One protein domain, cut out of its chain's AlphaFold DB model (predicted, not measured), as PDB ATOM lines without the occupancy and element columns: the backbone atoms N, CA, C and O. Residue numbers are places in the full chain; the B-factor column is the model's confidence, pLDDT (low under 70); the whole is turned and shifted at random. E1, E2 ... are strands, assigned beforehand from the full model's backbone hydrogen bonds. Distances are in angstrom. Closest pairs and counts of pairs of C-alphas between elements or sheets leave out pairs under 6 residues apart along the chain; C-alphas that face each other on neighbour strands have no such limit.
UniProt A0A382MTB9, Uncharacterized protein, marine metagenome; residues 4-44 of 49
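This is residues 4 to 44 of the 49 residues of an uncharacterized protein of marine metagenome (UniProt A0A382MTB9). One small curled sheet zigzags through four strands: E3 and E4 make a long hairpin, and sharply bent E2 joins it to the very short E1. The printed part has 41 residues and no named helix; its class is all strand, and E1 E2 E3 E4 form a meander, each the antiparallel neighbour of the one before. It is only just compact, close to loose, with radius of gyration of the C-alphas 10.4 A and spans of 31 by 17 by 11 A.

E1, residues 4 to 6, pairs with E2, residues 12 to 19, through N 13 and O 5, 2.9 A. E2 bends by 86 degrees at residue 15 and pairs with E3, residues 22 to 28, through N 19 and O 22, 2.8 A. E3 pairs with E4, residues 35 to 42, through N 25 and O 39, 2.8 A. Edge strands E1 and E4 are apart.

E1, 6.8 A long, begins at C-alpha 4 (147.025, 155.232, 124.389). E2 measures 15.0 A and E3 19.7 A. E4, 20.5 A, ends at C-alpha 42 (155.347, 147.962, 135.238).

The farthest C-alphas, of Ser 31 and Asp 43, are 31.5 A apart. The printed part has no cut and no long link. Residues 14, 15, 30 and 33 have pLDDT under 70.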
ATOM      1  N   VAL A   4     146.506 154.563 125.585       74.56
ATOM      2  CA  VAL A   4     147.025 155.232 124.389       74.56
ATOM      3  C   VAL A   4     146.780 156.724 124.565       74.56
ATOM      4  O   VAL A   4     145.654 157.120 124.860       74.56
ATOM      5  N   ALA A   5     147.815 157.547 124.400       73.69
ATOM      6  CA  ALA A   5     147.665 158.997 124.442       73.69
ATOM      7  C   ALA A   5     147.681 159.583 123.033       73.69
ATOM      8  O   ALA A   5     148.343 159.076 122.119       73.69
ATOM      9  N   TRP A   6     146.982 160.698 122.897       77.75
ATOM     10  CA  TRP A   6     146.933 161.508 121.694       77.75
ATOM     11  C   TRP A   6     147.606 162.839 121.993       77.75
ATOM     12  O   TRP A   6     147.519 163.354 123.108       77.75
ATOM     13  N   LYS A   7     148.334 163.369 121.017       73.31
ATOM     14  CA  LYS A   7     148.840 164.736 121.083       73.31
ATOM     15  C   LYS A   7     147.670 165.722 120.913       73.31
ATOM     16  O   LYS A   7     146.667 165.358 120.293       73.31
ATOM     17  N   PRO A   8     147.825 166.990 121.340       71.25
ATOM     18  CA  PRO A   8     146.813 168.029 121.117       71.25
ATOM     19  C   PRO A   8     146.473 168.246 119.634       71.25
ATOM     20  O   PRO A   8     145.367 168.647 119.295       71.25
ATOM     21  N   ASN A   9     147.409 167.934 118.734       76.25
ATOM     22  CA  ASN A   9     147.228 168.029 117.285       76.25
ATOM     23  C   ASN A   9     146.436 166.854 116.665       76.25
ATOM     24  O   ASN A   9     146.324 166.780 115.445       76.25
ATOM     25  N   GLY A  10     145.928 165.915 117.472       76.31
ATOM     26  CA  GLY A  10     145.155 164.760 117.002       76.31
ATOM     27  C   GLY A  10     145.991 163.586 116.483       76.31
ATOM     28  O   GLY A  10     145.433 162.552 116.114       76.31
ATOM     29  N   GLU A  11     147.322 163.677 116.482       81.50
ATOM     30  CA  GLU A  11     148.177 162.533 116.162       81.50
ATOM     31  C   GLU A  11     148.325 161.591 117.362       81.50
ATOM     32  O   GLU A  11     148.418 162.021 118.518       81.50
ATOM     33  N   ARG A  12     148.443 160.284 117.099       73.94
ATOM     34  CA  ARG A  12     148.814 159.326 118.150       73.94
ATOM     35  C   ARG A  12     150.192 159.668 118.699       73.94
ATOM     36  O   ARG A  12     151.140 159.880 117.943       73.94
ATOM     37  N   CYS A  13     150.318 159.676 120.022       72.00
ATOM     38  CA  CYS A  13     151.614 159.809 120.662       72.00
ATOM     39  C   CYS A  13     152.428 158.525 120.418       72.00
ATOM     40  O   CYS A  13     152.039 157.472 120.923       72.00
ATOM     41  N   PRO A  14     153.580 158.579 119.719       69.38
ATOM     42  CA  PRO A  14     154.396 157.387 119.479       69.38
ATOM     43  C   PRO A  14     155.054 156.851 120.761       69.38
ATOM     44  O   PRO A  14     155.563 155.736 120.774       69.38
ATOM     45  N   VAL A  15     155.059 157.648 121.835       68.69
ATOM     46  CA  VAL A  15     155.742 157.337 123.097       68.69
ATOM     47  C   VAL A  15     154.792 156.734 124.131       68.69
ATOM     48  O   VAL A  15     155.235 155.970 124.983       68.69
ATOM     49  N   THR A  16     153.493 157.055 124.070       70.00
ATOM     50  CA  THR A  16     152.527 156.499 125.020       70.00
ATOM     51  C   THR A  16     152.013 155.169 124.522       70.00
ATOM     52  O   THR A  16     151.163 155.104 123.634       70.00
ATOM     53  N   ARG A  17     152.530 154.108 125.127       74.69
ATOM     54  CA  ARG A  17     152.091 152.744 124.886       74.69
ATOM     55  C   ARG A  17     152.206 151.990 126.197       74.69
ATOM     56  O   ARG A  17     153.291 151.545 126.554       74.69
ATOM     57  N   VAL A  18     151.083 151.865 126.897       77.94
ATOM     58  CA  VAL A  18     150.941 150.940 128.024       77.94
ATOM     59  C   VAL A  18     150.166 149.737 127.507       77.94
ATOM     60  O   VAL A  18     149.005 149.866 127.116       77.94
ATOM     61  N   VAL A  19     150.824 148.585 127.451       79.62
ATOM     62  CA  VAL A  19     150.242 147.303 127.058       79.62
ATOM     63  C   VAL A  19     150.268 146.395 128.271       79.62
ATOM     64  O   VAL A  19     151.321 146.161 128.847       79.62
ATOM     65  N   ASP A  20     149.096 145.911 128.665       81.06
ATOM     66  CA  ASP A  20     148.948 145.005 129.805       81.06
ATOM     67  C   ASP A  20     149.597 145.525 131.105       81.06
ATOM     68  O   ASP A  20     150.391 144.860 131.764       81.06
ATOM     69  N   GLY A  21     149.335 146.798 131.429       77.50
ATOM     70  CA  GLY A  21     149.914 147.453 132.608       77.50
ATOM     71  C   GLY A  21     151.419 147.735 132.517       77.50
ATOM     72  O   GLY A  21     151.975 148.321 133.439       77.50
ATOM     73  N   ASN A  22     152.070 147.377 131.411       82.00
ATOM     74  CA  ASN A  22     153.491 147.583 131.177       82.00
ATOM     75  C   ASN A  22     153.711 148.604 130.056       82.00
ATOM     76  O   ASN A  22     153.169 148.479 128.958       82.00
ATOM     77  N   GLY A  23     154.522 149.625 130.308       84.38
ATOM     78  CA  GLY A  23     154.931 150.572 129.280       84.38
ATOM     79  C   GLY A  23     155.062 151.993 129.786       84.38
ATOM     80  O   GLY A  23     155.332 152.229 130.955       84.38
ATOM     81  N   VAL A  24     154.909 152.959 128.889       83.62
ATOM     82  CA  VAL A  24     155.148 154.369 129.205       83.62
ATOM     83  C   VAL A  24     153.893 155.165 128.901       83.62
ATOM     84  O   VAL A  24     153.316 155.028 127.824       83.62
ATOM     85  N   TRP A  25     153.488 156.009 129.841       80.69
ATOM     86  CA  TRP A  25     152.489 157.048 129.654       80.69
ATOM     87  C   TRP A  25     153.191 158.401 129.614       80.69
ATOM     88  O   TRP A  25     153.889 158.786 130.550       80.69
ATOM     89  N   VAL A  26     153.024 159.128 128.513       79.25
ATOM     90  CA  VAL A  26     153.459 160.518 128.387       79.25
ATOM     91  C   VAL A  26     152.252 161.448 128.391       79.25
ATOM     92  O   VAL A  26     151.325 161.272 127.600       79.25
ATOM     93  N   TRP A  27     152.283 162.447 129.265       76.19
ATOM     94  CA  TRP A  27     151.351 163.566 129.261       76.19
ATOM     95  C   TRP A  27     152.006 164.776 128.585       76.19
ATOM     96  O   TRP A  27     153.212 165.004 128.732       76.19
ATOM     97  N   TYR A  28     151.221 165.529 127.820       73.94
ATOM     98  CA  TYR A  28     151.666 166.726 127.107       73.94
ATOM     99  C   TYR A  28     150.968 167.953 127.679       73.94
ATOM    100  O   TYR A  28     149.795 167.873 128.036       73.94
ATOM    101  N   HIS A  29     151.673 169.082 127.716       72.38
ATOM    102  CA  HIS A  29     151.046 170.367 127.992       72.38
ATOM    103  C   HIS A  29     150.102 170.720 126.845       72.38
ATOM    104  O   HIS A  29     150.504 170.715 125.682       72.38
ATOM    105  N   GLU A  30     148.849 171.030 127.171       68.56
ATOM    106  CA  GLU A  30     147.842 171.406 126.172       68.56
ATOM    107  C   GLU A  30     148.176 172.731 125.474       68.56
ATOM    108  O   GLU A  30     147.816 172.905 124.314       68.56
ATOM    109  N   SER A  31     148.903 173.632 126.147       74.31
ATOM    110  CA  SER A  31     149.286 174.944 125.613       74.31
ATOM    111  C   SER A  31     150.298 174.856 124.469       74.31
ATOM    112  O   SER A  31     150.123 175.512 123.448       74.31
ATOM    113  N   ASP A  32     151.337 174.032 124.624       70.25
ATOM    114  CA  ASP A  32     152.513 174.049 123.739       70.25
ATOM    115  C   ASP A  32     152.817 172.681 123.108       70.25
ATOM    116  O   ASP A  32     153.747 172.536 122.315       70.25
ATOM    117  N   GLY A  33     152.073 171.634 123.480       68.38
ATOM    118  CA  GLY A  33     152.321 170.263 123.028       68.38
ATOM    119  C   GLY A  33     153.666 169.689 123.490       68.38
ATOM    120  O   GLY A  33     154.080 168.624 123.024       68.38
ATOM    121  N   THR A  34     154.365 170.369 124.402       75.44
ATOM    122  CA  THR A  34     155.616 169.908 125.003       75.44
ATOM    123  C   THR A  34     155.353 168.777 125.989       75.44
ATOM    124  O   THR A  34     154.302 168.698 126.628       75.44
ATOM    125  N   LYS A  35     156.304 167.841 126.086       71.06
ATOM    126  CA  LYS A  35     156.217 166.715 127.025       71.06
ATOM    127  C   LYS A  35     156.223 167.273 128.447       71.06
ATOM    128  O   LYS A  35     157.228 167.834 128.864       71.06
ATOM    129  N   ALA A  36     155.119 167.096 129.158       72.94
ATOM    130  CA  ALA A  36     154.944 167.589 130.515       72.94
ATOM    131  C   ALA A  36     155.414 166.559 131.545       72.94
ATOM    132  O   ALA A  36     156.116 166.884 132.495       72.94
ATOM    133  N   LEU A  37     155.048 165.291 131.336       77.38
ATOM    134  CA  LEU A  37     155.361 164.210 132.263       77.38
ATOM    135  C   LEU A  37     155.563 162.903 131.504       77.38
ATOM    136  O   LEU A  37     154.814 162.589 130.580       77.38
ATOM    137  N   ARG A  38     156.555 162.117 131.921       83.00
ATOM    138  CA  ARG A  38     156.747 160.737 131.475       83.00
ATOM    139  C   ARG A  38     156.666 159.824 132.689       83.00
ATOM    140  O   ARG A  38     157.468 159.949 133.603       83.00
ATOM    141  N   VAL A  39     155.720 158.896 132.661       84.38
ATOM    142  CA  VAL A  39     155.495 157.901 133.704       84.38
ATOM    143  C   VAL A  39     155.712 156.520 133.112       84.38
ATOM    144  O   VAL A  39     155.140 156.195 132.072       84.38
ATOM    145  N   THR A  40     156.526 155.701 133.764       85.81
ATOM    146  CA  THR A  40     156.673 154.294 133.393       85.81
ATOM    147  C   THR A  40     155.755 153.463 134.279       85.81
ATOM    148  O   THR A  40     155.672 153.694 135.480       85.81
ATOM    149  N   TYR A  41     155.053 152.508 133.687       85.06
ATOM    150  CA  TYR A  41     154.252 151.517 134.386       85.06
ATOM    151  C   TYR A  41     154.866 150.138 134.181       85.06
ATOM    152  O   TYR A  41     155.240 149.785 133.060       85.06
ATOM    153  N   LYS A  42     154.952 149.366 135.260       84.81
ATOM    154  CA  LYS A  42     155.347 147.962 135.238       84.81
ATOM    155  C   LYS A  42     154.321 147.156 136.020       84.81
ATOM    156  O   LYS A  42     154.041 147.483 137.169       84.81
ATOM    157  N   ASP A  43     153.706 146.177 135.368       85.94
ATOM    158  CA  ASP A  43     152.638 145.338 135.931       85.94
ATOM    159  C   ASP A  43     151.483 146.142 136.563       85.94
ATOM    160  O   ASP A  43     150.890 145.768 137.571       85.94
ATOM    161  N   GLY A  44     151.162 147.293 135.964       81.75
ATOM    162  CA  GLY A  44     150.121 148.210 136.434       81.75
ATOM    163  C   GLY A  44     150.565 149.173 137.538       81.75
ATOM    164  O   GLY A  44     149.776 150.023 137.947       81.75
TER     165      GLY A  44